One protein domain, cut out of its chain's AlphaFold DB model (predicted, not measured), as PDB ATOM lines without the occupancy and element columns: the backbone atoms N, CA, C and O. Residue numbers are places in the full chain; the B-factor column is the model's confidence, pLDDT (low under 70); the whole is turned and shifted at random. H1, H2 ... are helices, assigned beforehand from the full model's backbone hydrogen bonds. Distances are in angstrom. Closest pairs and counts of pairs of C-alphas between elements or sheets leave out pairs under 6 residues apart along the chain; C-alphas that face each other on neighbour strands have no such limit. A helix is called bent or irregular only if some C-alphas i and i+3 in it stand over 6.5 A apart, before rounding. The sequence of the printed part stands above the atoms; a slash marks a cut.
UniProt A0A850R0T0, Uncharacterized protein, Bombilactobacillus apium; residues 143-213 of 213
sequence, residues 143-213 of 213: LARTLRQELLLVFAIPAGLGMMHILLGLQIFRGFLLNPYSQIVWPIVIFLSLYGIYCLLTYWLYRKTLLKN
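This is residues 143 to 213 of the 213 residues of an uncharacterized protein of Bombilactobacillus apium (UniProt A0A850R0T0). Two long helices, H1 and H3, lie side by side and run opposite ways as a narrow rod; at one end the chain folds back through a loop, residues 174 to 179, and the short helix H2. The pair is loosely joined, with H1 and H3 touching along only part of their lengths. The printed part has 71 residues with three named helices, in the order H1, H2, H3, and no named strand; its class is all helix. It is only just extended, close to loose, with a radius of gyration of the C-alphas of 16.8 A, and the C-alphas span 57 by 17 by 13 A.

Begin with the longest helix, H1, residues 143 to 173, and then find H3, residues 185 to 210. The two touch, with 5 pairs of C-alphas within 8 A; the closest C-alphas are those of Ile 166 and Pro 187, 7.5 A apart. H1 touches H3 with residues 155 to 166 alone, and H3 touches H1 with residues 187 to 199 alone. Their lines stand at a shallow tilt of 19 degrees, opposite ways, and their centres are 11.7 A apart. Next find H2, residues 180 to 183, which only just touches H1, with 3 pairs of C-alphas within 8 A; the closest C-alphas are those of Leu 170 and Pro 180, 6.1 A apart. H1 touches H2 with residues 170 to 173 alone. H2 and H3 meet only through their link. In H3 every O i to N i+4 pair is within hydrogen-bond range, in H1 26 of 27 are, and H2 is too short for such a pair.

Find C-alpha 143 at (13.245, 42.112, 26.455); from there H1 runs 45.7 A to C-alpha 173 at (34.268, 26.205, 63.786). H2 spans 6.9 A from C-alpha 180 to C-alpha 183 and is only just irregular at that distance. H3 starts with C-alpha 185 at (38.635, 22.497, 48.704) and runs 37.2 A to C-alpha 210 at (10.081, 31.253, 26.570).

Look for the two C-alphas farthest apart at Leu 178 and Asn 213, 57.2 A from each other. The first and last printed C-alphas, Leu 143 and Asn 213, are 15.6 A apart. The printed part has no cut, and Asn 213 is the chain's last residue. The link from H1 to H2, 6 residues, is short, the link from H2 to H3, 1 residue, is tight, and no link is long. The mean pLDDT of the printed part is 77.5; look for low confidence, under 70, at residues 143 to 148, residue 178 and residues 205 to 213.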
ATOM      1  N   LEU A 143      13.813  42.205  25.120       63.09
ATOM      2  CA  LEU A 143      13.245  42.112  26.455       63.09
ATOM      3  C   LEU A 143      13.380  40.717  27.092       63.09
ATOM      4  O   LEU A 143      13.561  40.615  28.302       63.09
ATOM      5  N   ALA A 144      13.593  39.674  26.279       64.25
ATOM      6  CA  ALA A 144      14.201  38.424  26.749       64.25
ATOM      7  C   ALA A 144      15.665  38.586  27.226       64.25
ATOM      8  O   ALA A 144      16.149  37.762  28.009       64.25
ATOM      9  N   ARG A 145      16.391  39.611  26.746       67.81
ATOM     10  CA  ARG A 145      17.761  39.931  27.186       67.81
ATOM     11  C   ARG A 145      17.752  40.659  28.529       67.81
ATOM     12  O   ARG A 145      18.513  40.258  29.404       67.81
ATOM     13  N   THR A 146      16.874  41.644  28.707       68.19
ATOM     14  CA  THR A 146      16.712  42.370  29.979       68.19
ATOM     15  C   THR A 146      16.307  41.429  31.112       68.19
ATOM     16  O   THR A 146      16.994  41.364  32.126       68.19
ATOM     17  N   LEU A 147      15.293  40.589  30.883       67.19
ATOM     18  CA  LEU A 147      14.821  39.620  31.878       67.19
ATOM     19  C   LEU A 147      15.905  38.586  32.248       67.19
ATOM     20  O   LEU A 147      16.021  38.166  33.396       67.19
ATOM     21  N   ARG A 148      16.786  38.224  31.300       68.56
ATOM     22  CA  ARG A 148      17.942  37.355  31.581       68.56
ATOM     23  C   ARG A 148      18.982  38.033  32.475       68.56
ATOM     24  O   ARG A 148      19.593  37.354  33.294       68.56
ATOM     25  N   GLN A 149      19.224  39.331  32.294       72.06
ATOM     26  CA  GLN A 149      20.190  40.076  33.103       72.06
ATOM     27  C   GLN A 149      19.683  40.299  34.528       72.06
ATOM     28  O   GLN A 149      20.458  40.108  35.462       72.06
ATOM     29  N   GLU A 150      18.397  40.607  34.704       73.06
ATOM     30  CA  GLU A 150      17.783  40.669  36.037       73.06
ATOM     31  C   GLU A 150      17.862  39.323  36.751       73.06
ATOM     32  O   GLU A 150      18.264  39.264  37.914       73.06
ATOM     33  N   LEU A 151      17.555  38.230  36.046       73.06
ATOM     34  CA  LEU A 151      17.649  36.898  36.625       73.06
ATOM     35  C   LEU A 151      19.100  36.570  37.005       73.06
ATOM     36  O   LEU A 151      19.357  36.191  38.137       73.06
ATOM     37  N   LEU A 152      20.078  36.797  36.124       73.12
ATOM     38  CA  LEU A 152      21.494  36.570  36.444       73.12
ATOM     39  C   LEU A 152      21.973  37.387  37.653       73.12
ATOM     40  O   LEU A 152      22.721  36.859  38.475       73.12
ATOM     41  N   LEU A 153      21.526  38.638  37.794       79.94
ATOM     42  CA  LEU A 153      21.866  39.482  38.942       79.94
ATOM     43  C   LEU A 153      21.300  38.908  40.253       79.94
ATOM     44  O   LEU A 153      21.997  38.852  41.265       79.94
ATOM     45  N   VAL A 154      20.054  38.428  40.212       78.44
ATOM     46  CA  VAL A 154      19.363  37.812  41.357       78.44
ATOM     47  C   VAL A 154      20.041  36.518  41.807       78.44
ATOM     48  O   VAL A 154      19.957  36.182  42.984       78.44
ATOM     49  N   PHE A 155      20.747  35.818  40.919       76.75
ATOM     50  CA  PHE A 155      21.557  34.649  41.272       76.75
ATOM     51  C   PHE A 155      22.967  35.036  41.748       76.75
ATOM     52  O   PHE A 155      23.462  34.492  42.734       76.75
ATOM     53  N   ALA A 156      23.612  36.021  41.123       80.75
ATOM     54  CA  ALA A 156      24.974  36.419  41.482       80.75
ATOM     55  C   ALA A 156      25.116  36.837  42.961       80.75
ATOM     56  O   ALA A 156      26.119  36.512  43.599       80.75
ATOM     57  N   ILE A 157      24.103  37.506  43.526       83.56
ATOM     58  CA  ILE A 157      24.111  37.959  44.927       83.56
ATOM     59  C   ILE A 157      24.138  36.767  45.917       83.56
ATOM     60  O   ILE A 157      25.078  36.688  46.713       83.56
ATOM     61  N   PRO A 158      23.195  35.800  45.869       82.50
ATOM     62  CA  PRO A 158      23.266  34.567  46.652       82.50
ATOM     63  C   PRO A 158      24.558  33.772  46.457       82.50
ATOM     64  O   PRO A 158      25.049  33.193  47.421       82.50
ATOM     65  N   ALA A 159      25.129  33.746  45.247       83.25
ATOM     66  CA  ALA A 159      26.384  33.038  44.988       83.25
ATOM     67  C   ALA A 159      27.550  33.632  45.795       83.25
ATOM     68  O   ALA A 159      28.303  32.902  46.443       83.25
ATOM     69  N   GLY A 160      27.668  34.964  45.802       88.12
ATOM     70  CA  GLY A 160      28.665  35.671  46.607       88.12
ATOM     71  C   GLY A 160      28.445  35.473  48.107       88.12
ATOM     72  O   GLY A 160      29.391  35.173  48.838       88.12
ATOM     73  N   LEU A 161      27.190  35.560  48.559       88.81
ATOM     74  CA  LEU A 161      26.826  35.293  49.952       88.81
ATOM     75  C   LEU A 161      27.130  33.849  50.369       88.81
ATOM     76  O   LEU A 161      27.622  33.642  51.471       88.81
ATOM     77  N   GLY A 162      26.902  32.863  49.500       88.06
ATOM     78  CA  GLY A 162      27.241  31.461  49.755       88.06
ATOM     79  C   GLY A 162      28.749  31.238  49.885       88.06
ATOM     80  O   GLY A 162      29.197  30.567  50.813       88.06
ATOM     81  N   MET A 163      29.553  31.889  49.038       87.56
ATOM     82  CA  MET A 163      31.014  31.864  49.169       87.56
ATOM     83  C   MET A 163      31.465  32.452  50.517       87.56
ATOM     84  O   MET A 163      32.298  31.866  51.212       87.56
ATOM     85  N   MET A 164      30.879  33.584  50.925       91.62
ATOM     86  CA  MET A 164      31.126  34.163  52.249       91.62
ATOM     87  C   MET A 164      30.647  33.245  53.377       91.62
ATOM     88  O   MET A 164      31.341  33.123  54.384       91.62
ATOM     89  N   HIS A 165      29.512  32.565  53.208       88.56
ATOM     90  CA  HIS A 165      28.956  31.642  54.195       88.56
ATOM     91  C   HIS A 165      29.915  30.484  54.500       88.56
ATOM     92  O   HIS A 165      30.131  30.176  55.670       88.56
ATOM     93  N   ILE A 166      30.567  29.904  53.485       88.06
ATOM     94  CA  ILE A 166      31.566  28.833  53.667       88.06
ATOM     95  C   ILE A 166      32.763  29.330  54.490       88.06
ATOM     96  O   ILE A 166      33.198  28.668  55.435       88.06
ATOM     97  N   LEU A 167      33.285  30.515  54.158       88.44
ATOM     98  CA  LEU A 167      34.437  31.101  54.851       88.44
ATOM     99  C   LEU A 167      34.109  31.474  56.302       88.44
ATOM    100  O   LEU A 167      34.901  31.192  57.206       88.44
ATOM    101  N   LEU A 168      32.943  32.084  56.523       89.19
ATOM    102  CA  LEU A 168      32.480  32.501  57.844       89.19
ATOM    103  C   LEU A 168      32.131  31.291  58.721       89.19
ATOM    104  O   LEU A 168      32.484  31.267  59.898       89.19
ATOM    105  N   GLY A 169      31.500  30.265  58.146       85.38
ATOM    106  CA  GLY A 169      31.198  29.014  58.837       85.38
ATOM    107  C   GLY A 169      32.468  28.371  59.388       85.38
ATOM    108  O   GLY A 169      32.565  28.114  60.587       85.38
ATOM    109  N   LEU A 170      33.497  28.206  58.550       85.25
ATOM    110  CA  LEU A 170      34.788  27.641  58.972       85.25
ATOM    111  C   LEU A 170      35.487  28.471  60.057       85.25
ATOM    112  O   LEU A 170      36.126  27.896  60.940       85.25
ATOM    113  N   GLN A 171      35.337  29.798  60.028       86.38
ATOM    114  CA  GLN A 171      35.881  30.684  61.058       86.38
ATOM    115  C   GLN A 171      35.238  30.416  62.428       86.38
ATOM    116  O   GLN A 171      35.949  30.338  63.430       86.38
ATOM    117  N   ILE A 172      33.917  30.217  62.477       84.62
ATOM    118  CA  ILE A 172      33.187  29.902  63.718       84.62
ATOM    119  C   ILE A 172      33.617  28.531  64.264       84.62
ATOM    120  O   ILE A 172      33.819  28.367  65.467       84.62
ATOM    121  N   PHE A 173      33.845  27.551  63.386       80.38
ATOM    122  CA  PHE A 173      34.268  26.205  63.786       80.38
ATOM    123  C   PHE A 173      35.750  26.082  64.161       80.38
ATOM    124  O   PHE A 173      36.171  25.027  64.642       80.38
ATOM    125  N   ARG A 174      36.553  27.143  64.020       81.31
ATOM    126  CA  ARG A 174      37.982  27.127  64.369       81.31
ATOM    127  C   ARG A 174      38.249  26.841  65.850       81.31
ATOM    128  O   ARG A 174      39.301  26.301  66.171       81.31
ATOM    129  N   GLY A 175      37.300  27.150  66.735       75.50
ATOM    130  CA  GLY A 175      37.381  26.792  68.157       75.50
ATOM    131  C   GLY A 175      37.103  25.312  68.459       75.50
ATOM    132  O   GLY A 175      37.439  24.847  69.544       75.50
ATOM    133  N   PHE A 176      36.503  24.568  67.523       72.38
ATOM    134  CA  PHE A 176      36.047  23.188  67.739       72.38
ATOM    135  C   PHE A 176      36.776  22.154  66.866       72.38
ATOM    136  O   PHE A 176      36.920  20.999  67.265       72.38
ATOM    137  N   LEU A 177      37.260  22.554  65.686       74.25
ATOM    138  CA  LEU A 177      37.959  21.686  64.740       74.25
ATOM    139  C   LEU A 177      39.467  21.959  64.726       74.25
ATOM    140  O   LEU A 177      39.916  23.100  64.626       74.25
ATOM    141  N   LEU A 178      40.263  20.888  64.745       68.25
ATOM    142  CA  LEU A 178      41.703  20.949  64.492       68.25
ATOM    143  C   LEU A 178      41.933  21.220  62.995       68.25
ATOM    144  O   LEU A 178      41.701  20.346  62.165       68.25
ATOM    145  N   ASN A 179      42.398  22.427  62.660       77.38
ATOM    146  CA  ASN A 179      42.711  22.881  61.295       77.38
ATOM    147  C   ASN A 179      41.535  22.794  60.291       77.38
ATOM    148  O   ASN A 179      41.616  22.045  59.307       77.38
ATOM    149  N   PRO A 180      40.476  23.614  60.467       77.62
ATOM    150  CA  PRO A 180      39.278  23.584  59.615       77.62
ATOM    151  C   PRO A 180      39.569  23.908  58.139       77.62
ATOM    152  O   PRO A 180      38.907  23.390  57.247       77.62
ATOM    153  N   TYR A 181      40.599  24.711  57.856       83.00
ATOM    154  CA  TYR A 181      40.944  25.134  56.495       83.00
ATOM    155  C   TYR A 181      41.709  24.083  55.674       83.00
ATOM    156  O   TYR A 181      41.857  24.258  54.468       83.00
ATOM    157  N   SER A 182      42.179  22.986  56.281       83.88
ATOM    158  CA  SER A 182      43.021  21.993  55.584       83.88
ATOM    159  C   SER A 182      42.312  21.271  54.431       83.88
ATOM    160  O   SER A 182      42.963  20.846  53.484       83.88
ATOM    161  N   GLN A 183      40.984  21.151  54.499       83.69
ATOM    162  CA  GLN A 183      40.158  20.432  53.524       83.69
ATOM    163  C   GLN A 183      39.090  21.334  52.882       83.69
ATOM    164  O   GLN A 183      38.097  20.834  52.363       83.69
ATOM    165  N   ILE A 184      39.285  22.663  52.884       87.62
ATOM    166  CA  ILE A 184      38.305  23.644  52.368       87.62
ATOM    167  C   ILE A 184      37.955  23.448  50.882       87.62
ATOM    168  O   ILE A 184      36.873  23.829  50.436       87.62
ATOM    169  N   VAL A 185      38.848  22.808  50.122       88.62
ATOM    170  CA  VAL A 185      38.635  22.497  48.704       88.62
ATOM    171  C   VAL A 185      37.362  21.668  48.506       88.62
ATOM    172  O   VAL A 185      36.602  21.951  47.586       88.62
ATOM    173  N   TRP A 186      37.081  20.701  49.387       88.81
ATOM    174  CA  TRP A 186      35.907  19.834  49.260       88.81
ATOM    175  C   TRP A 186      34.577  20.601  49.391       88.81
ATOM    176  O   TRP A 186      33.783  20.527  48.450       88.81
ATOM    177  N   PRO A 187      34.329  21.388  50.463       86.44
ATOM    178  CA  PRO A 187      33.153  22.253  50.551       86.44
ATOM    179  C   PRO A 187      32.997  23.213  49.367       86.44
ATOM    180  O   PRO A 187      31.893  23.360  48.849       86.44
ATOM    181  N   ILE A 188      34.089  23.831  48.899       88.62
ATOM    182  CA  ILE A 188      34.044  24.765  47.762       88.62
ATOM    183  C   ILE A 188      33.618  24.045  46.479       88.62
ATOM    184  O   ILE A 188      32.756  24.543  45.757       88.62
ATOM    185  N   VAL A 189      34.196  22.876  46.190       92.06
ATOM    186  CA  VAL A 189      33.861  22.093  44.991       92.06
ATOM    187  C   VAL A 189      32.406  21.632  45.031       92.06
ATOM    188  O   VAL A 189      31.704  21.753  44.027       92.06
ATOM    189  N   ILE A 190      31.931  21.147  46.182       90.25
ATOM    190  CA  ILE A 190      30.536  20.716  46.359       90.25
ATOM    191  C   ILE A 190      29.581  21.896  46.157       90.25
ATOM    192  O   ILE A 190      28.635  21.780  45.377       90.25
ATOM    193  N   PHE A 191      29.861  23.043  46.784       88.25
ATOM    194  CA  PHE A 191      29.068  24.261  46.626       88.25
ATOM    195  C   PHE A 191      29.018  24.720  45.169       88.25
ATOM    196  O   PHE A 191      27.936  24.950  44.633       88.25
ATOM    197  N   LEU A 192      30.172  24.805  44.502       87.81
ATOM    198  CA  LEU A 192      30.247  25.245  43.112       87.81
ATOM    199  C   LEU A 192      29.499  24.286  42.175       87.81
ATOM    200  O   LEU A 192      28.828  24.735  41.248       87.81
ATOM    201  N   SER A 193      29.574  22.978  42.438       90.06
ATOM    202  CA  SER A 193      28.876  21.953  41.661       90.06
ATOM    203  C   SER A 193      27.356  22.042  41.835       90.06
ATOM    204  O   SER A 193      26.629  22.164  40.847       90.06
ATOM    205  N   LEU A 194      26.863  22.080  43.080       86.50
ATOM    206  CA  LEU A 194      25.432  22.221  43.390       86.50
ATOM    207  C   LEU A 194      24.859  23.532  42.843       86.50
ATOM    208  O   LEU A 194      23.815  23.536  42.190       86.50
ATOM    209  N   TYR A 195      25.566  24.639  43.066       83.94
ATOM    210  CA  TYR A 195      25.144  25.953  42.598       83.94
ATOM    211  C   TYR A 195      25.190  26.056  41.067       83.94
ATOM    212  O   TYR A 195      24.287  26.618  40.445       83.94
ATOM    213  N   GLY A 196      26.201  25.456  40.434       83.50
ATOM    214  CA  GLY A 196      26.305  25.354  38.981       83.50
ATOM    215  C   GLY A 196      25.141  24.575  38.372       83.50
ATOM    216  O   GLY A 196      24.516  25.053  37.422       83.50
ATOM    217  N   ILE A 197      24.792  23.420  38.952       86.44
ATOM    218  CA  ILE A 197      23.612  22.640  38.553       86.44
ATOM    219  C   ILE A 197      22.346  23.487  38.689       86.44
ATOM    220  O   ILE A 197      21.558  23.535  37.747       86.44
ATOM    221  N   TYR A 198      22.168  24.193  39.808       80.12
ATOM    222  CA  TYR A 198      21.015  25.065  40.033       80.12
ATOM    223  C   TYR A 198      20.891  26.159  38.958       80.12
ATOM    224  O   TYR A 198      19.844  26.268  38.316       80.12
ATOM    225  N   CYS A 199      21.973  26.889  38.668       76.38
ATOM    226  CA  CYS A 199      22.017  27.884  37.590       76.38
ATOM    227  C   CYS A 199      21.668  27.289  36.216       76.38
ATOM    228  O   CYS A 199      20.912  27.894  35.450       76.38
ATOM    229  N   LEU A 200      22.192  26.102  35.893       79.38
ATOM    230  CA  LEU A 200      21.893  25.407  34.637       79.38
ATOM    231  C   LEU A 200      20.419  24.998  34.550       79.38
ATOM    232  O   LEU A 200      19.793  25.186  33.505       79.38
ATOM    233  N   LEU A 201      19.854  24.480  35.641       77.81
ATOM    234  CA  LEU A 201      18.455  24.058  35.727       77.81
ATOM    235  C   LEU A 201      17.514  25.246  35.519       77.81
ATOM    236  O   LEU A 201      16.588  25.160  34.711       77.81
ATOM    237  N   THR A 202      17.790  26.381  36.164       71.25
ATOM    238  CA  THR A 202      17.012  27.609  35.960       71.25
ATOM    239  C   THR A 202      17.157  28.133  34.536       71.25
ATOM    240  O   THR A 202      16.154  28.478  33.910       71.25
ATOM    241  N   TYR A 203      18.374  28.163  33.987       70.88
ATOM    242  CA  TYR A 203      18.594  28.581  32.603       70.88
ATOM    243  C   TYR A 203      17.799  27.714  31.617       70.88
ATOM    244  O   TYR A 203      17.176  28.232  30.684       70.88
ATOM    245  N   TRP A 204      17.779  26.398  31.838       71.31
ATOM    246  CA  TRP A 204      17.052  25.456  30.994       71.31
ATOM    247  C   TRP A 204      15.537  25.621  31.119       71.31
ATOM    248  O   TRP A 204      14.846  25.696  30.100       71.31
ATOM    249  N   LEU A 205      15.023  25.761  32.346       68.94
ATOM    250  CA  LEU A 205      13.611  26.031  32.617       68.94
ATOM    251  C   LEU A 205      13.162  27.324  31.921       68.94
ATOM    252  O   LEU A 205      12.173  27.326  31.196       68.94
ATOM    253  N   TYR A 206      13.940  28.395  32.057       64.38
ATOM    254  CA  TYR A 206      13.654  29.690  31.445       64.38
ATOM    255  C   TYR A 206      13.650  29.621  29.913       64.38
ATOM    256  O   TYR A 206      12.716  30.098  29.262       64.38
ATOM    257  N   ARG A 207      14.655  28.966  29.314       64.75
ATOM    258  CA  ARG A 207      14.712  28.751  27.860       64.75
ATOM    259  C   ARG A 207      13.509  27.944  27.364       64.75
ATOM    260  O   ARG A 207      12.975  28.260  26.302       64.75
ATOM    261  N   LYS A 208      13.074  26.931  28.117       61.47
ATOM    262  CA  LYS A 208      11.930  26.078  27.766       61.47
ATOM    263  C   LYS A 208      10.594  26.820  27.866       61.47
ATOM    264  O   LYS A 208       9.753  26.646  26.991       61.47
ATOM    265  N   THR A 209      10.411  27.666  28.878       59.47
ATOM    266  CA  THR A 209       9.173  28.440  29.066       59.47
ATOM    267  C   THR A 209       9.023  29.558  28.030       59.47
ATOM    268  O   THR A 209       7.913  29.825  27.588       59.47
ATOM    269  N   LEU A 210      10.122  30.171  27.569       52.94
ATOM    270  CA  LEU A 210      10.081  31.253  26.570       52.94
ATOM    271  C   LEU A 210      10.072  30.795  25.104       52.94
ATOM    272  O   LEU A 210       9.614  31.549  24.248       52.94
ATOM    273  N   LEU A 211      10.590  29.602  24.790       48.09
ATOM    274  CA  LEU A 211      10.582  29.050  23.424       48.09
ATOM    275  C   LEU A 211       9.314  28.254  23.089       48.09
ATOM    276  O   LEU A 211       9.184  27.789  21.962       48.09
ATOM    277  N   LYS A 212       8.380  28.102  24.031       37.66
ATOM    278  CA  LYS A 212       7.057  27.548  23.748       37.66
ATOM    279  C   LYS A 212       6.128  28.675  23.277       37.66
ATOM    280  O   LYS A 212       5.291  29.150  24.036       37.66
ATOM    281  N   ASN A 213       6.346  29.116  22.041       34.06
ATOM    282  CA  ASN A 213       5.361  29.775  21.180       34.06
ATOM    283  C   ASN A 213       5.309  28.980  19.883       34.06
ATOM    284  O   ASN A 213       6.397  28.823  19.286       34.06
TER     285      ASN A 213